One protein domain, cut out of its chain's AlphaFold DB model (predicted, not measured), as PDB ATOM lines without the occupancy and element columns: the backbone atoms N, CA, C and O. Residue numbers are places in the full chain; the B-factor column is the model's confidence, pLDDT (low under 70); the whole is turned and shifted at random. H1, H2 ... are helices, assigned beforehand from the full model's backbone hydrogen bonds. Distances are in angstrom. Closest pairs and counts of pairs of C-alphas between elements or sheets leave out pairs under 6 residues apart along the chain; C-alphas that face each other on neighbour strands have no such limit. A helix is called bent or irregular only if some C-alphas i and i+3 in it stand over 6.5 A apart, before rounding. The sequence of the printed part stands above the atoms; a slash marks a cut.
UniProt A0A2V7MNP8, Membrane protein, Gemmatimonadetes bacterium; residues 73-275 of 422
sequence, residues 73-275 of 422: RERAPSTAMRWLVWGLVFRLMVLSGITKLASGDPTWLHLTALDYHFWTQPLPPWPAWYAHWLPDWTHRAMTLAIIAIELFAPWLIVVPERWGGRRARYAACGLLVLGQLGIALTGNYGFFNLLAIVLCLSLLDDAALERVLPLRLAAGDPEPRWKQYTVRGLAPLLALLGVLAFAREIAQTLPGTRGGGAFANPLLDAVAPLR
ATOM      1  N   ARG A  73      -0.808  31.632 129.412       80.62
ATOM      2  CA  ARG A  73      -0.517  32.913 130.062       80.62
ATOM      3  C   ARG A  73      -0.721  32.811 131.560       80.62
ATOM      4  O   ARG A  73      -1.848  32.966 132.031       80.62
ATOM      5  N   GLU A  74       0.377  32.620 132.286       81.44
ATOM      6  CA  GLU A  74       0.343  32.413 133.730       81.44
ATOM      7  C   GLU A  74       0.987  33.523 134.547       81.44
ATOM      8  O   GLU A  74       1.995  34.109 134.153       81.44
ATOM      9  N   ARG A  75       0.417  33.797 135.725       83.94
ATOM     10  CA  ARG A  75       0.987  34.776 136.657       83.94
ATOM     11  C   ARG A  75       2.389  34.340 137.058       83.94
ATOM     12  O   ARG A  75       2.617  33.185 137.410       83.94
ATOM     13  N   ALA A  76       3.329  35.282 137.041       81.12
ATOM     14  CA  ALA A  76       4.712  34.976 137.373       81.12
ATOM     15  C   ALA A  76       4.821  34.474 138.831       81.12
ATOM     16  O   ALA A  76       4.395  35.183 139.754       81.12
ATOM     17  N   PRO A  77       5.412  33.288 139.075       83.50
ATOM     18  CA  PRO A  77       5.549  32.762 140.422       83.50
ATOM     19  C   PRO A  77       6.536  33.607 141.230       83.50
ATOM     20  O   PRO A  77       7.548  34.102 140.716       83.50
ATOM     21  N   SER A  78       6.269  33.732 142.532       91.44
ATOM     22  CA  SER A  78       7.130  34.494 143.437       91.44
ATOM     23  C   SER A  78       8.559  33.954 143.429       91.44
ATOM     24  O   SER A  78       8.797  32.779 143.711       91.44
ATOM     25  N   THR A  79       9.525  34.838 143.176       92.88
ATOM     26  CA  THR A  79      10.956  34.519 143.240       92.88
ATOM     27  C   THR A  79      11.352  33.970 144.610       92.88
ATOM     28  O   THR A  79      12.119  33.017 144.675       92.88
ATOM     29  N   ALA A  80      10.791  34.500 145.704       96.12
ATOM     30  CA  ALA A  80      11.089  34.014 147.053       96.12
ATOM     31  C   ALA A  80      10.619  32.563 147.257       96.12
ATOM     32  O   ALA A  80      11.383  31.729 147.731       96.12
ATOM     33  N   MET A  81       9.392  32.236 146.834       96.06
ATOM     34  CA  MET A  81       8.880  30.863 146.930       96.06
ATOM     35  C   MET A  81       9.636  29.904 146.007       96.06
ATOM     36  O   MET A  81       9.888  28.767 146.388       96.06
ATOM     37  N   ARG A  82      10.062  30.370 144.827       95.56
ATOM     38  CA  ARG A  82      10.923  29.600 143.918       95.56
ATOM     39  C   ARG A  82      12.229  29.198 144.593       95.56
ATOM     40  O   ARG A  82      12.591  28.030 144.570       95.56
ATOM     41  N   TRP A  83      12.886  30.148 145.259       97.19
ATOM     42  CA  TRP A  83      14.096  29.875 146.032       97.19
ATOM     43  C   TRP A  83      13.851  28.961 147.231       97.19
ATOM     44  O   TRP A  83      14.746  28.202 147.575       97.19
ATOM     45  N   LEU A  84      12.662  28.969 147.840       98.12
ATOM     46  CA  LEU A  84      12.314  27.994 148.880       98.12
ATOM     47  C   LEU A  84      12.148  26.579 148.320       98.12
ATOM     48  O   LEU A  84      12.643  25.636 148.927       98.12
ATOM     49  N   VAL A  85      11.513  26.418 147.156       98.12
ATOM     50  CA  VAL A  85      11.412  25.113 146.475       98.12
ATOM     51  C   VAL A  85      12.800  24.617 146.061       98.12
ATOM     52  O   VAL A  85      13.156  23.469 146.316       98.12
ATOM     53  N   TRP A  86      13.629  25.490 145.489       98.19
ATOM     54  CA  TRP A  86      15.022  25.171 145.164       98.19
ATOM     55  C   TRP A  86      15.854  24.876 146.418       98.19
ATOM     56  O   TRP A  86      16.669  23.958 146.420       98.19
ATOM     57  N   GLY A  87      15.607  25.606 147.505       98.31
ATOM     58  CA  GLY A  87      16.198  25.375 148.818       98.31
ATOM     59  C   GLY A  87      15.790  24.028 149.409       98.31
ATOM     60  O   GLY A  87      16.625  23.362 150.008       98.31
ATOM     61  N   LEU A  88      14.553  23.575 149.183       98.62
ATOM     62  CA  LEU A  88      14.098  22.235 149.555       98.62
ATOM     63  C   LEU A  88      14.843  21.152 148.763       98.62
ATOM     64  O   LEU A  88      15.309  20.193 149.373       98.62
ATOM     65  N   VAL A  89      15.017  21.314 147.443       98.56
ATOM     66  CA  VAL A  89      15.837  20.397 146.619       98.56
ATOM     67  C   VAL A  89      17.271  20.354 147.137       98.56
ATOM     68  O   VAL A  89      17.821  19.274 147.350       98.56
ATOM     69  N   PHE A  90      17.859  21.526 147.387       98.62
ATOM     70  CA  PHE A  90      19.208  21.640 147.925       98.62
ATOM     71  C   PHE A  90      19.330  20.916 149.266       98.62
ATOM     72  O   PHE A  90      20.186  20.051 149.434       98.62
ATOM     73  N   ARG A  91      18.427  21.222 150.201       98.12
ATOM     74  CA  ARG A  91      18.390  20.641 151.541       98.12
ATOM     75  C   ARG A  91      18.215  19.125 151.486       98.12
ATOM     76  O   ARG A  91      18.944  18.417 152.169       98.12
ATOM     77  N   LEU A  92      17.302  18.625 150.655       98.12
ATOM     78  CA  LEU A  92      17.061  17.196 150.450       98.12
ATOM     79  C   LEU A  92      18.319  16.461 149.985       98.12
ATOM     80  O   LEU A  92      18.697  15.457 150.590       98.12
ATOM     81  N   MET A  93      18.970  16.960 148.937       98.25
ATOM     82  CA  MET A  93      20.123  16.294 148.330       98.25
ATOM     83  C   MET A  93      21.367  16.397 149.212       98.25
ATOM     84  O   MET A  93      21.967  15.374 149.535       98.25
ATOM     85  N   VAL A  94      21.697  17.599 149.696       98.38
ATOM     86  CA  VAL A  94      22.886  17.794 150.534       98.38
ATOM     87  C   VAL A  94      22.759  17.031 151.844       98.38
ATOM     88  O   VAL A  94      23.721  16.377 152.235       98.38
ATOM     89  N   LEU A  95      21.594  17.042 152.506       98.06
ATOM     90  CA  LEU A  95      21.410  16.240 153.719       98.06
ATOM     91  C   LEU A  95      21.510  14.737 153.430       98.06
ATOM     92  O   LEU A  95      22.127  14.010 154.207       98.06
ATOM     93  N   SER A  96      20.985  14.273 152.291       95.94
ATOM     94  CA  SER A  96      21.109  12.866 151.891       95.94
ATOM     95  C   SER A  96      22.571  12.443 151.726       95.94
ATOM     96  O   SER A  96      22.906  11.335 152.134       95.94
ATOM     97  N   GLY A  97      23.441  13.310 151.198       96.94
ATOM     98  CA  GLY A  97      24.872  13.028 151.027       96.94
ATOM     99  C   GLY A  97      25.702  13.245 152.295       96.94
ATOM    100  O   GLY A  97      26.460  12.368 152.706       96.94
ATOM    101  N   ILE A  98      25.548  14.392 152.964       97.44
ATOM    102  CA  ILE A  98      26.386  14.765 154.113       97.44
ATOM    103  C   ILE A  98      26.150  13.847 155.303       97.44
ATOM    104  O   ILE A  98      27.098  13.527 156.011       97.44
ATOM    105  N   THR A  99      24.918  13.370 155.509       96.06
ATOM    106  CA  THR A  99      24.614  12.480 156.634       96.06
ATOM    107  C   THR A  99      25.289  11.121 156.490       96.06
ATOM    108  O   THR A  99      25.641  10.531 157.506       96.06
ATOM    109  N   LYS A 100      25.556  10.650 155.263       96.38
ATOM    110  CA  LYS A 100      26.319   9.415 155.009       96.38
ATOM    111  C   LYS A 100      27.769   9.523 155.478       96.38
ATOM    112  O   LYS A 100      28.320   8.555 155.982       96.38
ATOM    113  N   LEU A 101      28.378  10.701 155.334       96.00
ATOM    114  CA  LEU A 101      29.753  10.952 155.774       96.00
ATOM    115  C   LEU A 101      29.804  11.319 157.262       96.00
ATOM    116  O   LEU A 101      30.610  10.786 158.021       96.00
ATOM    117  N   ALA A 102      28.907  12.207 157.691       94.81
ATOM    118  CA  ALA A 102      28.831  12.699 159.060       94.81
ATOM    119  C   ALA A 102      28.411  11.617 160.062       94.81
ATOM    120  O   ALA A 102      28.668  11.774 161.250       94.81
ATOM    121  N   SER A 103      27.778  10.525 159.618       93.81
ATOM    122  CA  SER A 103      27.384   9.416 160.493       93.81
ATOM    123  C   SER A 103      28.570   8.643 161.071       93.81
ATOM    124  O   SER A 103      28.375   7.908 162.042       93.81
ATOM    125  N   GLY A 104      29.757   8.777 160.466       93.75
ATOM    126  CA  GLY A 104      30.955   8.013 160.811       93.75
ATOM    127  C   GLY A 104      30.884   6.532 160.428       93.75
ATOM    128  O   GLY A 104      31.689   5.747 160.918       93.75
ATOM    129  N   ASP A 105      29.920   6.130 159.598       95.19
ATOM    130  CA  ASP A 105      29.778   4.742 159.162       95.19
ATOM    131  C   ASP A 105      30.943   4.326 158.237       95.19
ATOM    132  O   ASP A 105      31.110   4.911 157.158       95.19
ATOM    133  N   PRO A 106      31.731   3.296 158.610       96.44
ATOM    134  CA  PRO A 106      32.866   2.834 157.815       96.44
ATOM    135  C   PRO A 106      32.499   2.435 156.384       96.44
ATOM    136  O   PRO A 106      33.316   2.594 155.481       96.44
ATOM    137  N   THR A 107      31.285   1.931 156.145       96.94
ATOM    138  CA  THR A 107      30.891   1.455 154.809       96.94
ATOM    139  C   THR A 107      30.802   2.594 153.792       96.94
ATOM    140  O   THR A 107      31.223   2.440 152.643       96.94
ATOM    141  N   TRP A 108      30.325   3.771 154.208       97.19
ATOM    142  CA  TRP A 108      30.314   4.968 153.368       97.19
ATOM    143  C   TRP A 108      31.723   5.531 153.176       97.19
ATOM    144  O   TRP A 108      32.092   5.872 152.053       97.19
ATOM    145  N   LEU A 109      32.529   5.570 154.241       95.62
ATOM    146  CA  LEU A 109      33.898   6.099 154.203       95.62
ATOM    147  C   LEU A 109      34.844   5.251 153.337       95.62
ATOM    148  O   LEU A 109      35.733   5.791 152.682       95.62
ATOM    149  N   HIS A 110      34.636   3.934 153.299       96.75
ATOM    150  CA  HIS A 110      35.425   2.997 152.496       96.75
ATOM    151  C   HIS A 110      34.797   2.659 151.134       96.75
ATOM    152  O   HIS A 110      35.326   1.811 150.417       96.75
ATOM    153  N   LEU A 111      33.707   3.336 150.750       97.50
ATOM    154  CA  LEU A 111      32.997   3.153 149.476       97.50
ATOM    155  C   LEU A 111      32.436   1.732 149.248       97.50
ATOM    156  O   LEU A 111      32.290   1.307 148.104       97.50
ATOM    157  N   THR A 112      32.106   1.011 150.321       97.06
ATOM    158  CA  THR A 112      31.556  -0.361 150.294       97.06
ATOM    159  C   THR A 112      30.066  -0.423 150.637       97.06
ATOM    160  O   THR A 112      29.461  -1.491 150.660       97.06
ATOM    161  N   ALA A 113      29.422   0.717 150.892       97.31
ATOM    162  CA  ALA A 113      28.010   0.779 151.273       97.31
ATOM    163  C   ALA A 113      27.071   0.066 150.275       97.31
ATOM    164  O   ALA A 113      26.124  -0.615 150.683       97.31
ATOM    165  N   LEU A 114      27.346   0.167 148.968       97.12
ATOM    166  CA  LEU A 114      26.538  -0.492 147.937       97.12
ATOM    167  C   LEU A 114      26.778  -2.002 147.803       97.12
ATOM    168  O   LEU A 114      25.925  -2.674 147.227       97.12
ATOM    169  N   ASP A 115      27.827  -2.556 148.415       96.25
ATOM    170  CA  ASP A 115      28.011  -4.014 148.500       96.25
ATOM    171  C   ASP A 115      26.868  -4.667 149.303       96.25
ATOM    172  O   ASP A 115      26.467  -5.809 149.056       96.25
ATOM    173  N   TYR A 116      26.286  -3.905 150.238       96.94
ATOM    174  CA  TYR A 116      25.202  -4.346 151.113       96.94
ATOM    175  C   TYR A 116      23.834  -3.817 150.676       96.94
ATOM    176  O   TYR A 116      22.850  -4.561 150.654       96.94
ATOM    177  N   HIS A 117      23.766  -2.539 150.294       97.12
ATOM    178  CA  HIS A 117      22.510  -1.809 150.117       97.12
ATOM    179  C   HIS A 117      21.476  -2.535 149.244       97.12
ATOM    180  O   HIS A 117      20.295  -2.587 149.593       97.12
ATOM    181  N   PHE A 118      21.906  -3.129 148.125       97.38
ATOM    182  CA  PHE A 118      20.991  -3.729 147.153       97.38
ATOM    183  C   PHE A 118      20.113  -4.836 147.732       97.38
ATOM    184  O   PHE A 118      18.970  -4.978 147.298       97.38
ATOM    185  N   TRP A 119      20.606  -5.591 148.713       95.75
ATOM    186  CA  TRP A 119      19.859  -6.692 149.315       95.75
ATOM    187  C   TRP A 119      19.376  -6.385 150.731       95.75
ATOM    188  O   TRP A 119      18.386  -6.979 151.160       95.75
ATOM    189  N   THR A 120      20.001  -5.445 151.448       97.06
ATOM    190  CA  THR A 120      19.602  -5.081 152.819       97.06
ATOM    191  C   THR A 120      18.524  -4.000 152.889       97.06
ATOM    192  O   THR A 120      17.823  -3.929 153.897       97.06
ATOM    193  N   GLN A 121      18.318  -3.208 151.828       95.69
ATOM    194  CA  GLN A 121      17.264  -2.182 151.747       95.69
ATOM    195  C   GLN A 121      15.842  -2.740 151.983       95.69
ATOM    196  O   GLN A 121      15.610  -3.918 151.737       95.69
ATOM    197  N   PRO A 122      14.836  -1.935 152.361       94.69
ATOM    198  CA  PRO A 122      13.537  -2.438 152.825       94.69
ATOM    199  C   PRO A 122      12.813  -3.360 151.841       94.69
ATOM    200  O   PRO A 122      12.505  -4.508 152.169       94.69
ATOM    201  N   LEU A 123      12.597  -2.887 150.612       96.44
ATOM    202  CA  LEU A 123      11.899  -3.611 149.551       96.44
ATOM    203  C   LEU A 123      12.729  -3.581 148.259       96.44
ATOM    204  O   LEU A 123      12.472  -2.751 147.383       96.44
ATOM    205  N   PRO A 124      13.727  -4.463 148.110       96.94
ATOM    206  CA  PRO A 124      14.543  -4.486 146.908       96.94
ATOM    207  C   PRO A 124      13.738  -5.048 145.727       96.94
ATOM    208  O   PRO A 124      13.144  -6.120 145.857       96.94
ATOM    209  N   PRO A 125      13.690  -4.364 144.572       97.56
ATOM    210  CA  PRO A 125      13.108  -4.907 143.355       97.56
ATOM    211  C   PRO A 125      14.068  -5.904 142.694       97.56
ATOM    212  O   PRO A 125      15.260  -5.951 142.994       97.56
ATOM    213  N   TRP A 126      13.571  -6.699 141.746       97.19
ATOM    214  CA  TRP A 126      14.403  -7.680 141.041       97.19
ATOM    215  C   TRP A 126      15.669  -7.112 140.359       97.19
ATOM    216  O   TRP A 126      16.640  -7.868 140.301       97.19
ATOM    217  N   PRO A 127      15.745  -5.851 139.863       98.12
ATOM    218  CA  PRO A 127      16.991  -5.315 139.314       98.12
ATOM    219  C   PRO A 127      18.095  -5.201 140.366       98.12
ATOM    220  O   PRO A 127      19.265  -5.331 140.025       98.12
ATOM    221  N   ALA A 128      17.742  -5.032 141.645       98.06
ATOM    222  CA  ALA A 128      18.713  -4.951 142.732       98.06
ATOM    223  C   ALA A 128      19.528  -6.245 142.877       98.06
ATOM    224  O   ALA A 128      20.710  -6.185 143.196       98.06
ATOM    225  N   TRP A 129      18.932  -7.406 142.575       98.19
ATOM    226  CA  TRP A 129      19.666  -8.675 142.542       98.19
ATOM    227  C   TRP A 129      20.781  -8.634 141.497       98.19
ATOM    228  O   TRP A 129      21.902  -9.025 141.783       98.19
ATOM    229  N   TYR A 130      20.498  -8.116 140.300       97.88
ATOM    230  CA  TYR A 130      21.511  -7.994 139.251       97.88
ATOM    231  C   TYR A 130      22.567  -6.948 139.600       97.88
ATOM    232  O   TYR A 130      23.747  -7.190 139.370       97.88
ATOM    233  N   ALA A 131      22.145  -5.822 140.179       98.00
ATOM    234  CA  ALA A 131      23.055  -4.775 140.620       98.00
ATOM    235  C   ALA A 131      24.045  -5.294 141.672       98.00
ATOM    236  O   ALA A 131      25.219  -4.987 141.565       98.00
ATOM    237  N   HIS A 132      23.601  -6.144 142.606       97.69
ATOM    238  CA  HIS A 132      24.458  -6.753 143.629       97.69
ATOM    239  C   HIS A 132      25.576  -7.644 143.067       97.69
ATOM    240  O   HIS A 132      26.611  -7.798 143.705       97.69
ATOM    241  N   TRP A 133      25.374  -8.242 141.893       97.31
ATOM    242  CA  TRP A 133      26.370  -9.107 141.252       97.31
ATOM    243  C   TRP A 133      27.277  -8.357 140.272       97.31
ATOM    244  O   TRP A 133      28.018  -8.991 139.517       97.31
ATOM    245  N   LEU A 134      27.226  -7.020 140.249       97.50
ATOM    246  CA  LEU A 134      28.218  -6.226 139.535       97.50
ATOM    247  C   LEU A 134      29.587  -6.342 140.230       97.50
ATOM    248  O   LEU A 134      29.653  -6.608 141.428       97.50
ATOM    249  N   PRO A 135      30.697  -6.147 139.498       96.88
ATOM    250  CA  PRO A 135      32.025  -6.178 140.100       96.88
ATOM    251  C   PRO A 135      32.202  -5.102 141.183       96.88
ATOM    252  O   PRO A 135      31.701  -3.986 141.038       96.88
ATOM    253  N   ASP A 136      33.025  -5.378 142.195       95.44
ATOM    254  CA  ASP A 136      33.273  -4.477 143.334       95.44
ATOM    255  C   ASP A 136      33.679  -3.051 142.926       95.44
ATOM    256  O   ASP A 136      33.282  -2.064 143.550       95.44
ATOM    257  N   TRP A 137      34.463  -2.903 141.852       96.81
ATOM    258  CA  TRP A 137      34.864  -1.580 141.362       96.81
ATOM    259  C   TRP A 137      33.654  -0.750 140.914       96.81
ATOM    260  O   TRP A 137      33.654   0.470 141.081       96.81
ATOM    261  N   THR A 138      32.613  -1.400 140.385       97.56
ATOM    262  CA  THR A 138      31.368  -0.749 139.980       97.56
ATOM    263  C   THR A 138      30.600  -0.273 141.205       97.56
ATOM    264  O   THR A 138      30.163   0.874 141.215       97.56
ATOM    265  N   HIS A 139      30.508  -1.070 142.274       97.44
ATOM    266  CA  HIS A 139      29.887  -0.623 143.527       97.44
ATOM    267  C   HIS A 139      30.621   0.567 144.146       97.44
ATOM    268  O   HIS A 139      29.980   1.542 144.545       97.44
ATOM    269  N   ARG A 140      31.959   0.543 144.169       98.00
ATOM    270  CA  ARG A 140      32.767   1.676 144.650       98.00
ATOM    271  C   ARG A 140      32.538   2.930 143.811       98.00
ATOM    272  O   ARG A 140      32.323   4.007 144.366       98.00
ATOM    273  N   ALA A 141      32.520   2.791 142.484       98.12
ATOM    274  CA  ALA A 141      32.246   3.893 141.566       98.12
ATOM    275  C   ALA A 141      30.828   4.456 141.747       98.12
ATOM    276  O   ALA A 141      30.658   5.670 141.817       98.12
ATOM    277  N   MET A 142      29.817   3.594 141.888       97.81
ATOM    278  CA  MET A 142      28.435   4.000 142.162       97.81
ATOM    279  C   MET A 142      28.307   4.695 143.523       97.81
ATOM    280  O   MET A 142      27.608   5.701 143.624       97.81
ATOM    281  N   THR A 143      29.010   4.204 144.549       97.88
ATOM    282  CA  THR A 143      29.021   4.794 145.898       97.88
ATOM    283  C   THR A 143      29.654   6.185 145.878       97.88
ATOM    284  O   THR A 143      29.107   7.130 146.442       97.88
ATOM    285  N   LEU A 144      30.770   6.348 145.163       98.06
ATOM    286  CA  LEU A 144      31.383   7.658 144.967       98.06
ATOM    287  C   LEU A 144      30.467   8.592 144.165       98.06
ATOM    288  O   LEU A 144      30.296   9.751 144.539       98.06
ATOM    289  N   ALA A 145      29.859   8.095 143.086       98.00
ATOM    290  CA  ALA A 145      28.983   8.883 142.227       98.00
ATOM    291  C   ALA A 145      27.748   9.394 142.978       98.00
ATOM    292  O   ALA A 145      27.423  10.572 142.850       98.00
ATOM    293  N   ILE A 146      27.084   8.560 143.788       96.69
ATOM    294  CA  ILE A 146      25.907   8.996 144.551       96.69
ATOM    295  C   ILE A 146      26.280  10.055 145.594       96.69
ATOM    296  O   ILE A 146      25.625  11.093 145.643       96.69
ATOM    297  N   ILE A 147      27.385   9.868 146.329       97.19
ATOM    298  CA  ILE A 147      27.888  10.863 147.291       97.19
ATOM    299  C   ILE A 147      28.223  12.175 146.571       97.19
ATOM    300  O   ILE A 147      27.827  13.250 147.020       97.19
ATOM    301  N   ALA A 148      28.925  12.101 145.438       98.12
ATOM    302  CA  ALA A 148      29.319  13.280 144.679       98.12
ATOM    303  C   ALA A 148      28.108  14.031 144.108       98.12
ATOM    304  O   ALA A 148      28.040  15.255 144.207       98.12
ATOM    305  N   ILE A 149      27.130  13.318 143.541       98.31
ATOM    306  CA  ILE A 149      25.901  13.926 143.023       98.31
ATOM    307  C   ILE A 149      25.129  14.596 144.160       98.31
ATOM    308  O   ILE A 149      24.758  15.757 144.025       98.31
ATOM    309  N   GLU A 150      24.924  13.913 145.286       98.19
ATOM    310  CA  GLU A 150      24.157  14.443 146.417       98.19
ATOM    311  C   GLU A 150      24.828  15.653 147.084       98.19
ATOM    312  O   GLU A 150      24.136  16.581 147.500       98.19
ATOM    313  N   LEU A 151      26.164  15.679 147.160       97.94
ATOM    314  CA  LEU A 151      26.901  16.772 147.797       97.94
ATOM    315  C   LEU A 151      27.187  17.948 146.869       97.94
ATOM    316  O   LEU A 151      27.135  19.087 147.329       97.94
ATOM    317  N   PHE A 152      27.505  17.702 145.595       98.38
ATOM    318  CA  PHE A 152      28.029  18.736 144.696       98.38
ATOM    319  C   PHE A 152      27.012  19.243 143.674       98.38
ATOM    320  O   PHE A 152      26.969  20.448 143.426       98.38
ATOM    321  N   ALA A 153      26.153  18.384 143.110       98.44
ATOM    322  CA  ALA A 153      25.170  18.827 142.116       98.44
ATOM    323  C   ALA A 153      24.211  19.919 142.641       98.44
ATOM    324  O   ALA A 153      23.909  20.842 141.881       98.44
ATOM    325  N   PRO A 154      23.776  19.915 143.921       98.31
ATOM    326  CA  PRO A 154      22.930  20.980 144.459       98.31
ATOM    327  C   PRO A 154      23.561  22.372 144.428       98.31
ATOM    328  O   PRO A 154      22.843  23.359 144.292       98.31
ATOM    329  N   TRP A 155      24.888  22.494 144.496       98.25
ATOM    330  CA  TRP A 155      25.554  23.802 144.445       98.25
ATOM    331  C   TRP A 155      25.422  24.483 143.086       98.25
ATOM    332  O   TRP A 155      25.462  25.709 143.002       98.25
ATOM    333  N   LEU A 156      25.169  23.717 142.025       98.44
ATOM    334  CA  LEU A 156      24.870  24.273 140.707       98.44
ATOM    335  C   LEU A 156      23.536  25.049 140.688       98.44
ATOM    336  O   LEU A 156      23.340  25.897 139.819       98.44
ATOM    337  N   ILE A 157      22.639  24.812 141.656       98.00
ATOM    338  CA  ILE A 157      21.355  25.522 141.785       98.00
ATOM    339  C   ILE A 157      21.563  26.997 142.148       98.00
ATOM    340  O   ILE A 157      20.838  27.867 141.663       98.00
ATOM    341  N   VAL A 158      22.565  27.281 142.985       96.94
ATOM    342  CA  VAL A 158      22.827  28.618 143.543       96.94
ATOM    343  C   VAL A 158      23.811  29.444 142.707       96.94
ATOM    344  O   VAL A 158      24.132  30.574 143.076       96.94
ATOM    345  N   VAL A 159      24.289  28.915 141.574       97.50
ATOM    346  CA  VAL A 159      25.215  29.631 140.685       97.50
ATOM    347  C   VAL A 159      24.538  30.903 140.148       97.50
ATOM    348  O   VAL A 159      23.459  30.814 139.555       97.50
ATOM    349  N   PRO A 160      25.148  32.096 140.308       95.38
ATOM    350  CA  PRO A 160      24.563  33.344 139.822       95.38
ATOM    351  C   PRO A 160      24.363  33.362 138.300       95.38
ATOM    352  O   PRO A 160      25.188  32.836 137.553       95.38
ATOM    353  N   GLU A 161      23.332  34.065 137.812       93.38
ATOM    354  CA  GLU A 161      23.045  34.158 136.364       93.38
ATOM    355  C   GLU A 161      24.236  34.659 135.546       93.38
ATOM    356  O   GLU A 161      24.519  34.129 134.473       93.38
ATOM    357  N   ARG A 162      24.991  35.621 136.095       94.62
ATOM    358  CA  ARG A 162      26.205  36.173 135.476       94.62
ATOM    359  C   ARG A 162      27.269  35.119 135.142       94.62
ATOM    360  O   ARG A 162      28.118  35.379 134.303       94.62
ATOM    361  N   TRP A 163      27.264  33.968 135.819       95.56
ATOM    362  CA  TRP A 163      28.245  32.885 135.649       95.56
ATOM    363  C   TRP A 163      27.633  31.684 134.911       95.56
ATOM    364  O   TRP A 163      28.154  30.574 134.967       95.56
ATOM    365  N   GLY A 164      26.502  31.882 134.228       95.31
ATOM    366  CA  GLY A 164      25.796  30.809 133.531       95.31
ATOM    367  C   GLY A 164      24.878  29.980 134.433       95.31
ATOM    368  O   GLY A 164      24.611  28.821 134.108       95.31
ATOM    369  N   GLY A 165      24.359  30.565 135.522       95.69
ATOM    370  CA  GLY A 165      23.453  29.915 136.484       95.69
ATOM    371  C   GLY A 165      22.305  29.125 135.850       95.69
ATOM    372  O   GLY A 165      22.020  28.002 136.258       95.69
ATOM    373  N   ARG A 166      21.717  29.639 134.765       94.81
ATOM    374  CA  ARG A 166      20.717  28.917 133.966       94.81
ATOM    375  C   ARG A 166      21.191  27.545 133.470       94.81
ATOM    376  O   ARG A 166      20.493  26.553 133.661       94.81
ATOM    377  N   ARG A 167      22.374  27.466 132.851       96.00
ATOM    378  CA  ARG A 167      22.933  26.195 132.351       96.00
ATOM    379  C   ARG A 167      23.339  25.280 133.507       96.00
ATOM    380  O   ARG A 167      23.140  24.073 133.417       96.00
ATOM    381  N   ALA A 168      23.848  25.856 134.597       97.94
ATOM    382  CA  ALA A 168      24.182  25.115 135.810       97.94
ATOM    383  C   ALA A 168      22.941  24.443 136.428       97.94
ATOM    384  O   ALA A 168      22.989  23.260 136.753       97.94
ATOM    385  N   ARG A 169      21.795  25.137 136.490       97.75
ATOM    386  CA  ARG A 169      20.520  24.554 136.949       97.75
ATOM    387  C   ARG A 169      20.008  23.428 136.056       97.75
ATOM    388  O   ARG A 169      19.485  22.447 136.576       97.75
ATOM    389  N   TYR A 170      20.194  23.513 134.738       97.38
ATOM    390  CA  TYR A 170      19.869  22.392 133.848       97.38
ATOM    391  C   TYR A 170      20.760  21.178 134.113       97.38
ATOM    392  O   TYR A 170      20.263  20.056 134.168       97.38
ATOM    393  N   ALA A 171      22.061  21.401 134.323       98.00
ATOM    394  CA  ALA A 171      22.989  20.338 134.691       98.00
ATOM    395  C   ALA A 171      22.624  19.716 136.051       98.00
ATOM    396  O   ALA A 171      22.562  18.493 136.147       98.00
ATOM    397  N   ALA A 172      22.292  20.528 137.066       98.50
ATOM    398  CA  ALA A 172      21.750  20.043 138.340       98.50
ATOM    399  C   ALA A 172      20.508  19.180 138.124       98.50
ATOM    400  O   ALA A 172      20.467  18.053 138.602       98.50
ATOM    401  N   CYS A 173      19.518  19.678 137.378       98.56
ATOM    402  CA  CYS A 173      18.302  18.927 137.088       98.56
ATOM    403  C   CYS A 173      18.627  17.570 136.453       98.56
ATOM    404  O   CYS A 173      18.140  16.550 136.926       98.56
ATOM    405  N   GLY A 174      19.482  17.539 135.425       98.19
ATOM    406  CA  GLY A 174      19.885  16.301 134.759       98.19
ATOM    407  C   GLY A 174      20.569  15.315 135.708       98.19
ATOM    408  O   GLY A 174      20.140  14.169 135.810       98.19
ATOM    409  N   LEU A 175      21.589  15.763 136.445       98.62
ATOM    410  CA  LEU A 175      22.342  14.920 137.382       98.62
ATOM    411  C   LEU A 175      21.457  14.373 138.507       98.62
ATOM    412  O   LEU A 175      21.501  13.178 138.799       98.62
ATOM    413  N   LEU A 176      20.633  15.230 139.115       98.62
ATOM    414  CA  LEU A 176      19.749  14.840 140.209       98.62
ATOM    415  C   LEU A 176      18.657  13.880 139.727       98.62
ATOM    416  O   LEU A 176      18.422  12.865 140.376       98.62
ATOM    417  N   VAL A 177      18.030  14.139 138.573       98.62
ATOM    418  CA  VAL A 177      17.017  13.237 137.998       98.62
ATOM    419  C   VAL A 177      17.627  11.883 137.640       98.62
ATOM    420  O   VAL A 177      17.055  10.859 138.001       98.62
ATOM    421  N   LEU A 178      18.799  11.852 136.999       98.38
ATOM    422  CA  LEU A 178      19.497  10.598 136.692       98.38
ATOM    423  C   LEU A 178      19.841   9.814 137.964       98.38
ATOM    424  O   LEU A 178      19.617   8.605 138.011       98.38
ATOM    425  N   GLY A 179      20.307  10.497 139.015       97.94
ATOM    426  CA  GLY A 179      20.539   9.885 140.324       97.94
ATOM    427  C   GLY A 179      19.264   9.276 140.917       97.94
ATOM    428  O   GLY A 179      19.261   8.111 141.311       97.94
ATOM    429  N   GLN A 180      18.154  10.021 140.914       98.12
ATOM    430  CA  GLN A 180      16.864   9.529 141.414       98.12
ATOM    431  C   GLN A 180      16.324   8.344 140.603       98.12
ATOM    432  O   GLN A 180      15.770   7.417 141.191       98.12
ATOM    433  N   LEU A 181      16.507   8.336 139.279       97.75
ATOM    434  CA  LEU A 181      16.130   7.209 138.420       97.75
ATOM    435  C   LEU A 181      16.980   5.966 138.704       97.75
ATOM    436  O   LEU A 181      16.433   4.868 138.779       97.75
ATOM    437  N   GLY A 182      18.290   6.133 138.914       96.56
ATOM    438  CA  GLY A 182      19.178   5.042 139.320       96.56
ATOM    439  C   GLY A 182      18.744   4.415 140.646       96.56
ATOM    440  O   GLY A 182      18.590   3.198 140.732       96.56
ATOM    441  N   ILE A 183      18.445   5.251 141.647       96.44
ATOM    442  CA  ILE A 183      17.928   4.807 142.951       96.44
ATOM    443  C   ILE A 183      16.581   4.081 142.790       96.44
ATOM    444  O   ILE A 183      16.395   3.008 143.363       96.44
ATOM    445  N   ALA A 184      15.654   4.632 142.000       96.75
ATOM    446  CA  ALA A 184      14.332   4.047 141.769       96.75
ATOM    447  C   ALA A 184      14.389   2.712 141.007       96.75
ATOM    448  O   ALA A 184      13.559   1.835 141.234       96.75
ATOM    449  N   LEU A 185      15.368   2.532 140.115       97.12
ATOM    450  CA  LEU A 185      15.556   1.282 139.380       97.12
ATOM    451  C   LEU A 185      15.949   0.134 140.318       97.12
ATOM    452  O   LEU A 185      15.525  -1.007 140.120       97.12
ATOM    453  N   THR A 186      16.747   0.431 141.341       97.12
ATOM    454  CA  THR A 186      17.292  -0.570 142.261       97.12
ATOM    455  C   THR A 186      16.619  -0.587 143.627       97.12
ATOM    456  O   THR A 186      17.066  -1.357 144.466       97.12
ATOM    457  N   GLY A 187      15.563   0.192 143.877       95.81
ATOM    458  CA  GLY A 187      14.900   0.251 145.182       95.81
ATOM    459  C   GLY A 187      13.454   0.751 145.129       95.81
ATOM    460  O   GLY A 187      13.106   1.597 144.311       95.81
ATOM    461  N   ASN A 188      12.593   0.238 146.016       96.25
ATOM    462  CA  ASN A 188      11.196   0.677 146.120       96.25
ATOM    463  C   ASN A 188      11.003   1.673 147.274       96.25
ATOM    464  O   ASN A 188      10.754   1.268 148.411       96.25
ATOM    465  N   TYR A 189      11.031   2.972 146.966       94.06
ATOM    466  CA  TYR A 189      10.887   4.070 147.938       94.06
ATOM    467  C   TYR A 189       9.521   4.767 147.873       94.06
ATOM    468  O   TYR A 189       9.408   5.982 148.054       94.06
ATOM    469  N   GLY A 190       8.470   4.003 147.559       93.69
ATOM    470  CA  GLY A 190       7.125   4.536 147.362       93.69
ATOM    471  C   GLY A 190       7.114   5.613 146.276       93.69
ATOM    472  O   GLY A 190       7.541   5.377 145.149       93.69
ATOM    473  N   PHE A 191       6.661   6.813 146.631       95.38
ATOM    474  CA  PHE A 191       6.627   7.974 145.738       95.38
ATOM    475  C   PHE A 191       7.796   8.957 145.956       95.38
ATOM    476  O   PHE A 191       7.788  10.040 145.376       95.38
ATOM    477  N   PHE A 192       8.807   8.605 146.764       96.56
ATOM    478  CA  PHE A 192       9.924   9.496 147.107       96.56
ATOM    479  C   PHE A 192      10.711   9.976 145.883       96.56
ATOM    480  O   PHE A 192      10.845  11.180 145.676       96.56
ATOM    481  N   ASN A 193      11.205   9.045 145.055       97.06
ATOM    482  CA  ASN A 193      12.030   9.399 143.896       97.06
ATOM    483  C   ASN A 193      11.233  10.219 142.880       97.06
ATOM    484  O   ASN A 193      11.753  11.188 142.336       97.06
ATOM    485  N   LEU A 194       9.956   9.877 142.669       97.06
ATOM    486  CA  LEU A 194       9.063  10.642 141.800       97.06
ATOM    487  C   LEU A 194       8.892  12.077 142.314       97.06
ATOM    488  O   LEU A 194       9.027  13.022 141.543       97.06
ATOM    489  N   LEU A 195       8.646  12.247 143.614       97.62
ATOM    490  CA  LEU A 195       8.499  13.562 144.230       97.62
ATOM    491  C   LEU A 195       9.793  14.386 144.138       97.62
ATOM    492  O   LEU A 195       9.746  15.564 143.787       97.62
ATOM    493  N   ALA A 196      10.949  13.767 144.377       98.06
ATOM    494  CA  ALA A 196      12.250  14.411 144.210       98.06
ATOM    495  C   ALA A 196      12.497  14.841 142.753       98.06
ATOM    496  O   ALA A 196      12.960  15.956 142.517       98.06
ATOM    497  N   ILE A 197      12.141  14.000 141.773       98.38
ATOM    498  CA  ILE A 197      12.224  14.332 140.342       98.38
ATOM    499  C   ILE A 197      11.321  15.524 140.018       98.38
ATOM    500  O   ILE A 197      11.795  16.482 139.413       98.38
ATOM    501  N   VAL A 198      10.062  15.520 140.468       97.06
ATOM    502  CA  VAL A 198       9.124  16.639 140.257       97.06
ATOM    503  C   VAL A 198       9.679  17.947 140.828       97.06
ATOM    504  O   VAL A 198       9.619  18.979 140.163       97.06
ATOM    505  N   LEU A 199      10.286  17.914 142.017       98.12
ATOM    506  CA  LEU A 199      10.958  19.083 142.587       98.12
ATOM    507  C   LEU A 199      12.155  19.537 141.733       98.12
ATOM    508  O   LEU A 199      12.330  20.736 141.526       98.12
ATOM    509  N   CYS A 200      12.950  18.611 141.190       98.25
ATOM    510  CA  CYS A 200      14.069  18.944 140.301       98.25
ATOM    511  C   CYS A 200      13.605  19.612 139.000       98.25
ATOM    512  O   CYS A 200      14.285  20.512 138.513       98.25
ATOM    513  N   LEU A 201      12.432  19.247 138.469       96.19
ATOM    514  CA  LEU A 201      11.874  19.890 137.274       96.19
ATOM    515  C   LEU A 201      11.612  21.391 137.477       96.19
ATOM    516  O   LEU A 201      11.644  22.141 136.506       96.19
ATOM    517  N   SER A 202      11.449  21.861 138.721       95.19
ATOM    518  CA  SER A 202      11.329  23.297 139.025       95.19
ATOM    519  C   SER A 202      12.600  24.114 138.740       95.19
ATOM    520  O   SER A 202      12.562  25.344 138.788       95.19
ATOM    521  N   LEU A 203      13.734  23.453 138.472       96.56
ATOM    522  CA  LEU A 203      14.994  24.086 138.066       96.56
ATOM    523  C   LEU A 203      15.012  24.465 136.578       96.56
ATOM    524  O   LEU A 203      15.864  25.252 136.156       96.56
ATOM    525  N   LEU A 204      14.102  23.892 135.785       94.75
ATOM    526  CA  LEU A 204      13.930  24.213 134.375       94.75
ATOM    527  C   LEU A 204      13.078  25.480 134.231       94.75
ATOM    528  O   LEU A 204      12.180  25.734 135.029       94.75
ATOM    529  N   ASP A 205      13.376  26.282 133.213       90.56
ATOM    530  CA  ASP A 205      12.577  27.452 132.849       90.56
ATOM    531  C   ASP A 205      11.721  27.166 131.608       90.56
ATOM    532  O   ASP A 205      11.901  26.156 130.921       90.56
ATOM    533  N   ASP A 206      10.813  28.089 131.300       88.62
ATOM    534  CA  ASP A 206       9.879  27.986 130.176       88.62
ATOM    535  C   ASP A 206      10.602  27.703 128.855       88.62
ATOM    536  O   ASP A 206      10.231  26.802 128.114       88.62
ATOM    537  N   ALA A 207      11.726  28.374 128.607       88.44
ATOM    538  CA  ALA A 207      12.498  28.187 127.383       88.44
ATOM    539  C   ALA A 207      13.253  26.840 127.309       88.44
ATOM    540  O   ALA A 207      13.716  26.467 126.232       88.44
ATOM    541  N   ALA A 208      13.425  26.100 128.410       89.50
ATOM    542  CA  ALA A 208      13.810  24.689 128.340       89.50
ATOM    543  C   ALA A 208      12.622  23.812 127.935       89.50
ATOM    544  O   ALA A 208      12.786  22.923 127.100       89.50
ATOM    545  N   LEU A 209      11.443  24.078 128.498       85.94
ATOM    546  CA  LEU A 209      10.227  23.311 128.231       85.94
ATOM    547  C   LEU A 209       9.728  23.504 126.795       85.94
ATOM    548  O   LEU A 209       9.414  22.517 126.142       85.94
ATOM    549  N   GLU A 210       9.751  24.727 126.266       88.12
ATOM    550  CA  GLU A 210       9.343  25.053 124.887       88.12
ATOM    551  C   GLU A 210      10.203  24.366 123.812       88.12
ATOM    552  O   GLU A 210       9.777  24.231 122.667       88.12
ATOM    553  N   ARG A 211      11.412  23.894 124.154       88.25
ATOM    554  CA  ARG A 211      12.244  23.103 123.226       88.25
ATOM    555  C   ARG A 211      11.785  21.656 123.088       88.25
ATOM    556  O   ARG A 211      12.145  21.007 122.111       88.25
ATOM    557  N   VAL A 212      11.074  21.137 124.086       87.19
ATOM    558  CA  VAL A 212      10.694  19.718 124.179       87.19
ATOM    559  C   VAL A 212       9.188  19.541 124.010       87.19
ATOM    560  O   VAL A 212       8.737  18.530 123.479       87.19
ATOM    561  N   LEU A 213       8.405  20.527 124.444       85.56
ATOM    562  CA  LEU A 213       6.953  20.525 124.410       85.56
ATOM    563  C   LEU A 213       6.453  21.651 123.496       85.56
ATOM    564  O   LEU A 213       6.996  22.755 123.552       85.56
ATOM    565  N   PRO A 214       5.389  21.424 122.705       83.50
ATOM    566  CA  PRO A 214       4.786  22.440 121.843       83.50
ATOM    567  C   PRO A 214       3.938  23.433 122.663       83.50
ATOM    568  O   PRO A 214       2.734  23.572 122.455       83.50
ATOM    569  N   LEU A 215       4.560  24.096 123.637       82.62
ATOM    570  CA  LEU A 215       3.945  25.096 124.505       82.62
ATOM    571  C   LEU A 215       4.309  26.501 124.013       82.62
ATOM    572  O   LEU A 215       5.372  26.717 123.439       82.62
ATOM    573  N   ARG A 216       3.408  27.459 124.231       80.94
ATOM    574  CA  ARG A 216       3.681  28.891 124.061       80.94
ATOM    575  C   ARG A 216       3.378  29.567 125.381       80.94
ATOM    576  O   ARG A 216       2.203  29.735 125.707       80.94
ATOM    577  N   LEU A 217       4.421  29.884 126.138       82.56
ATOM    578  CA  LEU A 217       4.299  30.390 127.497       82.56
ATOM    579  C   LEU A 217       4.528  31.901 127.497       82.56
ATOM    580  O   LEU A 217       5.559  32.402 127.055       82.56
ATOM    581  N   ALA A 218       3.546  32.649 127.986       81.44
ATOM    582  CA  ALA A 218       3.646  34.086 128.180       81.44
ATOM    583  C   ALA A 218       3.515  34.429 129.665       81.44
ATOM    584  O   ALA A 218       2.643  33.914 130.368       81.44
ATOM    585  N   ALA A 219       4.341  35.365 130.132       80.12
ATOM    586  CA  ALA A 219       4.174  35.921 131.466       80.12
ATOM    587  C   ALA A 219       2.834  36.675 131.555       80.12
ATOM    588  O   ALA A 219       2.532  37.584 130.776       80.12
ATOM    589  N   GLY A 220       2.005  36.259 132.503       81.50
ATOM    590  CA  GLY A 220       0.779  36.928 132.909       81.50
ATOM    591  C   GLY A 220       1.038  38.056 133.903       81.50
ATOM    592  O   GLY A 220       2.176  38.436 134.182       81.50
ATOM    593  N   ASP A 221      -0.050  38.590 134.448       84.88
ATOM    594  CA  ASP A 221      -0.002  39.673 135.430       84.88
ATOM    595  C   ASP A 221       0.747  39.260 136.714       84.88
ATOM    596  O   ASP A 221       0.910  38.072 137.005       84.88
ATOM    597  N   PRO A 222       1.214  40.211 137.534       85.19
ATOM    598  CA  PRO A 222       1.738  39.883 138.853       85.19
ATOM    599  C   PRO A 222       0.655  39.287 139.770       85.19
ATOM    600  O   PRO A 222      -0.540  39.560 139.638       85.19
ATOM    601  N   GLU A 223       1.085  38.497 140.756       89.31
ATOM    602  CA  GLU A 223       0.192  37.963 141.792       89.31
ATOM    603  C   GLU A 223      -0.484  39.077 142.620       89.31
ATOM    604  O   GLU A 223       0.082  40.164 142.763       89.31
ATOM    605  N   PRO A 224      -1.667  38.843 143.220       91.12
ATOM    606  CA  PRO A 224      -2.356  39.830 144.040       91.12
ATOM    607  C   PRO A 224      -1.499  40.328 145.205       91.12
ATOM    608  O   PRO A 224      -0.742  39.568 145.814       91.12
ATOM    609  N   ARG A 225      -1.683  41.602 145.579       92.62
ATOM    610  CA  ARG A 225      -0.902  42.255 146.645       92.62
ATOM    611  C   ARG A 225      -0.930  41.486 147.967       92.62
ATOM    612  O   ARG A 225       0.117  41.344 148.587       92.62
ATOM    613  N   TRP A 226      -2.082  40.941 148.370       93.06
ATOM    614  CA  TRP A 226      -2.195  40.152 149.603       93.06
ATOM    615  C   TRP A 226      -1.220  38.965 149.605       93.06
ATOM    616  O   TRP A 226      -0.475  38.803 150.566       93.06
ATOM    617  N   LYS A 227      -1.130  38.210 148.499       92.56
ATOM    618  CA  LYS A 227      -0.219  37.065 148.369       92.56
ATOM    619  C   LYS A 227       1.233  37.521 148.394       92.56
ATOM    620  O   LYS A 227       2.057  36.890 149.048       92.56
ATOM    621  N   GLN A 228       1.546  38.636 147.732       92.81
ATOM    622  CA  GLN A 228       2.892  39.208 147.776       92.81
ATOM    623  C   GLN A 228       3.307  39.581 149.208       92.81
ATOM    624  O   GLN A 228       4.415  39.243 149.620       92.81
ATOM    625  N   TYR A 229       2.432  40.232 149.983       94.88
ATOM    626  CA  TYR A 229       2.707  40.578 151.382       94.88
ATOM    627  C   TYR A 229       2.830  39.338 152.271       94.88
ATOM    628  O   TYR A 229       3.785  39.245 153.041       94.88
ATOM    629  N   THR A 230       1.935  38.355 152.115       95.25
ATOM    630  CA  THR A 230       2.028  37.082 152.840       95.25
ATOM    631  C   THR A 230       3.357  36.389 152.560       95.25
ATOM    632  O   THR A 230       4.032  35.977 153.495       95.25
ATOM    633  N   VAL A 231       3.786  36.315 151.297       95.81
ATOM    634  CA  VAL A 231       5.067  35.697 150.929       95.81
ATOM    635  C   VAL A 231       6.258  36.481 151.484       95.81
ATOM    636  O   VAL A 231       7.209  35.862 151.950       95.81
ATOM    637  N   ARG A 232       6.219  37.821 151.493       95.25
ATOM    638  CA  ARG A 232       7.291  38.645 152.085       95.25
ATOM    639  C   ARG A 232       7.488  38.370 153.579       95.25
ATOM    640  O   ARG A 232       8.627  38.394 154.028       95.25
ATOM    641  N   GLY A 233       6.414  38.102 154.322       95.25
ATOM    642  CA  GLY A 233       6.495  37.730 155.738       95.25
ATOM    643  C   GLY A 233       6.832  36.254 155.968       95.25
ATOM    644  O   GLY A 233       7.674  35.928 156.799       95.25
ATOM    645  N   LEU A 234       6.199  35.351 155.213       95.88
ATOM    646  CA  LEU A 234       6.309  33.906 155.413       95.88
ATOM    647  C   LEU A 234       7.633  33.330 154.899       95.88
ATOM    648  O   LEU A 234       8.193  32.434 155.525       95.88
ATOM    649  N   ALA A 235       8.147  33.820 153.767       97.25
ATOM    650  CA  ALA A 235       9.307  33.205 153.134       97.25
ATOM    651  C   ALA A 235      10.588  33.256 153.992       97.25
ATOM    652  O   ALA A 235      11.248  32.222 154.090       97.25
ATOM    653  N   PRO A 236      10.933  34.374 154.666       97.81
ATOM    654  CA  PRO A 236      12.067  34.408 155.591       97.81
ATOM    655  C   PRO A 236      11.910  33.439 156.768       97.81
ATOM    656  O   PRO A 236      12.879  32.792 157.157       97.81
ATOM    657  N   LEU A 237      10.691  33.298 157.307       96.69
ATOM    658  CA  LEU A 237      10.403  32.356 158.391       96.69
ATOM    659  C   LEU A 237      10.610  30.906 157.935       96.69
ATOM    660  O   LEU A 237      11.309  30.151 158.603       96.69
ATOM    661  N   LEU A 238      10.051  30.522 156.783       97.62
ATOM    662  CA  LEU A 238      10.238  29.178 156.228       97.62
ATOM    663  C   LEU A 238      11.707  28.899 155.886       97.62
ATOM    664  O   LEU A 238      12.193  27.802 156.152       97.62
ATOM    665  N   ALA A 239      12.429  29.890 155.353       98.00
ATOM    666  CA  ALA A 239      13.864  29.774 155.101       98.00
ATOM    667  C   ALA A 239      14.640  29.529 156.403       98.00
ATOM    668  O   ALA A 239      15.455  28.609 156.463       98.00
ATOM    669  N   LEU A 240      14.355  30.301 157.460       97.56
ATOM    670  CA  LEU A 240      14.970  30.126 158.775       97.56
ATOM    671  C   LEU A 240      14.688  28.730 159.341       97.56
ATOM    672  O   LEU A 240      15.616  28.040 159.751       97.56
ATOM    673  N   LEU A 241      13.428  28.292 159.325       97.56
ATOM    674  CA  LEU A 241      13.041  26.962 159.795       97.56
ATOM    675  C   LEU A 241      13.742  25.854 158.992       97.56
ATOM    676  O   LEU A 241      14.239  24.895 159.580       97.56
ATOM    677  N   GLY A 242      13.862  26.012 157.672       97.44
ATOM    678  CA  GLY A 242      14.605  25.092 156.810       97.44
ATOM    679  C   GLY A 242      16.097  25.013 157.152       97.44
ATOM    680  O   GLY A 242      16.653  23.916 157.207       97.44
ATOM    681  N   VAL A 243      16.742  26.151 157.438       97.12
ATOM    682  CA  VAL A 243      18.149  26.208 157.878       97.12
ATOM    683  C   VAL A 243      18.325  25.567 159.253       97.12
ATOM    684  O   VAL A 243      19.244  24.773 159.448       97.12
ATOM    685  N   LEU A 244      17.431  25.857 160.202       96.00
ATOM    686  CA  LEU A 244      17.459  25.245 161.529       96.00
ATOM    687  C   LEU A 244      17.277  23.724 161.443       96.00
ATOM    688  O   LEU A 244      17.984  22.986 162.125       96.00
ATOM    689  N   ALA A 245      16.374  23.243 160.588       95.56
ATOM    690  CA  ALA A 245      16.170  21.814 160.379       95.56
ATOM    691  C   ALA A 245      17.373  21.141 159.706       95.56
ATOM    692  O   ALA A 245      17.735  20.032 160.092       95.56
ATOM    693  N   PHE A 246      18.030  21.822 158.760       96.25
ATOM    694  CA  PHE A 246      19.295  21.372 158.174       96.25
ATOM    695  C   PHE A 246      20.391  21.227 159.238       96.25
ATOM    696  O   PHE A 246      21.025  20.178 159.329       96.25
ATOM    697  N   ALA A 247      20.573  22.245 160.085       94.56
ATOM    698  CA  ALA A 247      21.558  22.216 161.163       94.56
ATOM    699  C   ALA A 247      21.259  21.111 162.190       94.56
ATOM    700  O   ALA A 247      22.159  20.355 162.557       94.56
ATOM    701  N   ARG A 248      19.989  20.976 162.602       93.12
ATOM    702  CA  ARG A 248      19.536  19.921 163.519       93.12
ATOM    703  C   ARG A 248      19.848  18.530 162.972       93.12
ATOM    704  O   ARG A 248      20.388  17.706 163.701       93.12
ATOM    705  N   GLU A 249      19.550  18.279 161.698       93.94
ATOM    706  CA  GLU A 249      19.761  16.967 161.079       93.94
ATOM    707  C   GLU A 249      21.245  16.568 161.037       93.94
ATOM    708  O   GLU A 249      21.596  15.421 161.322       93.94
ATOM    709  N   ILE A 250      22.133  17.520 160.734       93.19
ATOM    710  CA  ILE A 250      23.584  17.290 160.773       93.19
ATOM    711  C   ILE A 250      24.037  17.019 162.209       93.19
ATOM    712  O   ILE A 250      24.716  16.022 162.454       93.19
ATOM    713  N   ALA A 251      23.625  17.857 163.166       91.88
ATOM    714  CA  ALA A 251      24.009  17.722 164.571       91.88
ATOM    715  C   ALA A 251      23.587  16.367 165.168       91.88
ATOM    716  O   ALA A 251      24.364  15.735 165.881       91.88
ATOM    717  N   GLN A 252      22.385  15.890 164.832       89.94
ATOM    718  CA  GLN A 252      21.854  14.594 165.272       89.94
ATOM    719  C   GLN A 252      22.511  13.393 164.578       89.94
ATOM    720  O   GLN A 252      22.376  12.258 165.036       89.94
ATOM    721  N   THR A 253      23.201  13.619 163.461       90.69
ATOM    722  CA  THR A 253      23.861  12.552 162.705       90.69
ATOM    723  C   THR A 253      25.267  12.245 163.212       90.69
ATOM    724  O   THR A 253      25.715  11.105 163.060       90.69
ATOM    725  N   LEU A 254      25.933  13.226 163.829       90.31
ATOM    726  CA  LEU A 254      27.302  13.088 164.320       90.31
ATOM    727  C   LEU A 254      27.465  11.906 165.301       90.31
ATOM    728  O   LEU A 254      26.545  11.572 166.058       90.31
ATOM    729  N   PRO A 255      28.636  11.242 165.326       85.38
ATOM    730  CA  PRO A 255      28.897  10.181 166.288       85.38
ATOM    731  C   PRO A 255      28.825  10.722 167.723       85.38
ATOM    732  O   PRO A 255      29.303  11.816 168.007       85.38
ATOM    733  N   GLY A 256      28.224   9.959 168.637       76.19
ATOM    734  CA  GLY A 256      28.115  10.340 170.052       76.19
ATOM    735  C   GLY A 256      26.975  11.307 170.400       76.19
ATOM    736  O   GLY A 256      26.729  11.527 171.580       76.19
ATOM    737  N   THR A 257      26.230  11.831 169.418       73.25
ATOM    738  CA  THR A 257      25.028  12.664 169.657       73.25
ATOM    739  C   THR A 257      23.712  11.889 169.495       73.25
ATOM    740  O   THR A 257      22.622  12.425 169.719       73.25
ATOM    741  N   ARG A 258      23.798  10.599 169.137       57.81
ATOM    742  CA  ARG A 258      22.648   9.699 168.982       57.81
ATOM    743  C   ARG A 258      22.042   9.381 170.348       57.81
ATOM    744  O   ARG A 258      22.641   8.654 171.131       57.81
ATOM    745  N   GLY A 259      20.841   9.894 170.607       53.41
ATOM    746  CA  GLY A 259      20.054   9.546 171.794       53.41
ATOM    747  C   GLY A 259      19.886  10.652 172.839       53.41
ATOM    748  O   GLY A 259      19.264  10.395 173.864       53.41
ATOM    749  N   GLY A 260      20.360  11.879 172.602       45.47
ATOM    750  CA  GLY A 260      20.128  12.965 173.556       45.47
ATOM    751  C   GLY A 260      20.248  14.350 172.948       45.47
ATOM    752  O   GLY A 260      21.332  14.702 172.506       45.47
ATOM    753  N   GLY A 261      19.141  15.110 172.953       55.59
ATOM    754  CA  GLY A 261      19.043  16.584 172.983       55.59
ATOM    755  C   GLY A 261      19.870  17.432 172.007       55.59
ATOM    756  O   GLY A 261      19.800  18.659 172.083       55.59
ATOM    757  N   ALA A 262      20.659  16.826 171.122       56.06
ATOM    758  CA  ALA A 262      21.600  17.507 170.260       56.06
ATOM    759  C   ALA A 262      20.798  18.384 169.305       56.06
ATOM    760  O   ALA A 262      20.106  17.900 168.407       56.06
ATOM    761  N   PHE A 263      20.864  19.686 169.579       70.25
ATOM    762  CA  PHE A 263      20.097  20.727 168.912       70.25
ATOM    763  C   PHE A 263      18.582  20.709 169.211       70.25
ATOM    764  O   PHE A 263      17.753  20.768 168.300       70.25
ATOM    765  N   ALA A 264      18.211  20.662 170.499       79.50
ATOM    766  CA  ALA A 264      16.867  21.041 170.939       79.50
ATOM    767  C   ALA A 264      16.554  22.470 170.467       79.50
ATOM    768  O   ALA A 264      17.329  23.399 170.705       79.50
ATOM    769  N   ASN A 265      15.439  22.643 169.761       87.94
ATOM    770  CA  ASN A 265      15.078  23.926 169.181       87.94
ATOM    771  C   ASN A 265      13.568  24.149 169.338       87.94
ATOM    772  O   ASN A 265      12.797  23.610 168.541       87.94
ATOM    773  N   PRO A 266      13.144  24.989 170.303       90.88
ATOM    774  CA  PRO A 266      11.731  25.215 170.592       90.88
ATOM    775  C   PRO A 266      10.914  25.681 169.383       90.88
ATOM    776  O   PRO A 266       9.729  25.376 169.297       90.88
ATOM    777  N   LEU A 267      11.531  26.395 168.431       92.62
ATOM    778  CA  LEU A 267      10.845  26.829 167.212       92.62
ATOM    779  C   LEU A 267      10.528  25.640 166.303       92.62
ATOM    780  O   LEU A 267       9.411  25.539 165.803       92.62
ATOM    781  N   LEU A 268      11.492  24.734 166.102       93.62
ATOM    782  CA  LEU A 268      11.268  23.515 165.322       93.62
ATOM    783  C   LEU A 268      10.280  22.576 166.014       93.62
ATOM    784  O   LEU A 268       9.458  21.961 165.338       93.62
ATOM    785  N   ASP A 269      10.341  22.485 167.340       92.19
ATOM    786  CA  ASP A 269       9.441  21.640 168.125       92.19
ATOM    787  C   ASP A 269       8.001  22.179 168.080       92.19
ATOM    788  O   ASP A 269       7.058  21.407 167.904       92.19
ATOM    789  N   ALA A 270       7.822  23.506 168.107       94.56
ATOM    790  CA  ALA A 270       6.516  24.148 167.965       94.56
ATOM    791  C   ALA A 270       5.857  23.892 166.595       94.56
ATOM    792  O   ALA A 270       4.634  23.785 166.514       94.56
ATOM    793  N   VAL A 271       6.644  23.772 165.518       95.19
ATOM    794  CA  VAL A 271       6.121  23.506 164.161       95.19
ATOM    795  C   VAL A 271       6.136  22.025 163.772       95.19
ATOM    796  O   VAL A 271       5.578  21.664 162.734       95.19
ATOM    797  N   ALA A 272       6.723  21.149 164.593       93.31
ATOM    798  CA  ALA A 272       6.815  19.713 164.328       93.31
ATOM    799  C   ALA A 272       5.458  19.038 164.035       93.31
ATOM    800  O   ALA A 272       5.413  18.210 163.118       93.31
ATOM    801  N   PRO A 273       4.330  19.403 164.692       93.81
ATOM    802  CA  PRO A 273       3.020  18.829 164.371       93.81
ATOM    803  C   PRO A 273       2.563  19.074 162.928       93.81
ATOM    804  O   PRO A 273       1.790  18.278 162.404       93.81
ATOM    805  N   LEU A 274       3.059  20.129 162.268       94.81
ATOM    806  CA  LEU A 274       2.750  20.432 160.865       94.81
ATOM    807  C   LEU A 274       3.519  19.538 159.884       94.81
ATOM    808  O   LEU A 274       3.184  19.511 158.699       94.81
ATOM    809  N   ARG A 275       4.580  18.857 160.348       94.81
ATOM    810  CA  ARG A 275       5.436  17.939 159.567       94.81
ATOM    811  C   ARG A 275       5.920  18.503 158.223       94.81
ATOM    812  O   ARG A 275       6.160  17.767 157.271       94.81
TER     813      ARG A 275
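What this domain is: This is residues 73 to 275 of the 422 residues of the protein "Membrane protein" of Gemmatimonadetes bacterium (UniProt A0A2V7MNP8). Four helices, H1, H5, H6 and H7, pack round a common core, and the longest helix, H9, lies side by side with H1 as an added outside layer. The short helices H2, H3 and H4 gather at one end, where H1 and H6 end and H5 begins; H8 and a long link are at the other end, and H10 crosses H9 and packs on it alone. The printed part has 203 residues with ten named helices, H1 to H10 in order, and no named strand, class all helix. It is only just compact, close to loose, with a radius of gyration of the C-alphas of 19.5 A and spans of 55 by 47 by 33 A.

Where its parts are: H1, residues 79 to 102, begins with C-alpha 79 at (10.956, 34.519, 143.240), is 32.3 A long and has a kink of 28 degrees near residue 96. H2 is residues 106 to 109, H3 113 to 120 and H4 126 to 132. H5, residues 136 to 158, is 34.7 A long, with a kink of 31 degrees near residue 149; H6, residues 165 to 186, is 31.6 A long. H7 is residues 192 to 201 and H8 206 to 209. H9, residues 225 to 253, is 41.9 A long, with a kink of 31 degrees near residue 233. H10, residues 266 to 274, ends with C-alpha 274 at (2.750, 20.432, 160.865). H3, H5 and H10 are irregular: C-alphas 115 and 118 are 7.2 A apart, 151 and 154 6.7 A, only just, and 270 and 273 7.3 A.

How they stand to each other: H1 is the hub. It touches H5, H7 and H9, and H2 only at the corner; the two residues named for each pair of helices are those with the closest C-alphas, which for H1 and H2 are those of Lys 100 and Trp 108, 6.2 A apart. H1 touches H5 at Met 93 and Glu 150, 4.8 A, with a shallow tilt of 30 degrees, opposite ways. H1 touches H9 at Thr 99 and Thr 253, 6.1 A, with a shallow tilt of 4 degrees, the same way. With residues 85 to 89 alone it touches H7, at Val 89 and Leu 199, 6.5 A. H1 and H2 touch only at the corner, only just, with 3 pairs of C-alphas within 8 A. H5 and H6 form a helical hairpin, at Ile 157 and Arg 169, 5.0 A; H6 and H7 form another, at Cys 173 and Cys 200, 5.3 A. H3 and H4 are also a hairpin, at Phe 118 and Ala 128, 5.1 A. H9 touches H10 with residues 241 to 245 alone, at Leu 241 and Leu 268, 6.8 A. H8 touches no helix. Every O i to N i+4 pair is within hydrogen-bond range in H6 and H7, but 18 of 20 in H1, 2 of 4 in H3, 2 of 3 in H4, 14 of 19 in H5, 23 of 25 in H9 and 3 of 5 in H10; H2 and H8 are too short for such a pair.

The domain as a whole: The C-alphas farthest apart, of Pro 135 and Arg 225, are 58.9 A apart. The printed part has no cut. The links H8 to H9 and H9 to H10 are long; in the first, residues 218 to 219 pair in parallel with residues 73 to 74. The mean pLDDT of the printed part is 93.4, and residues 258 to 262 are under 70.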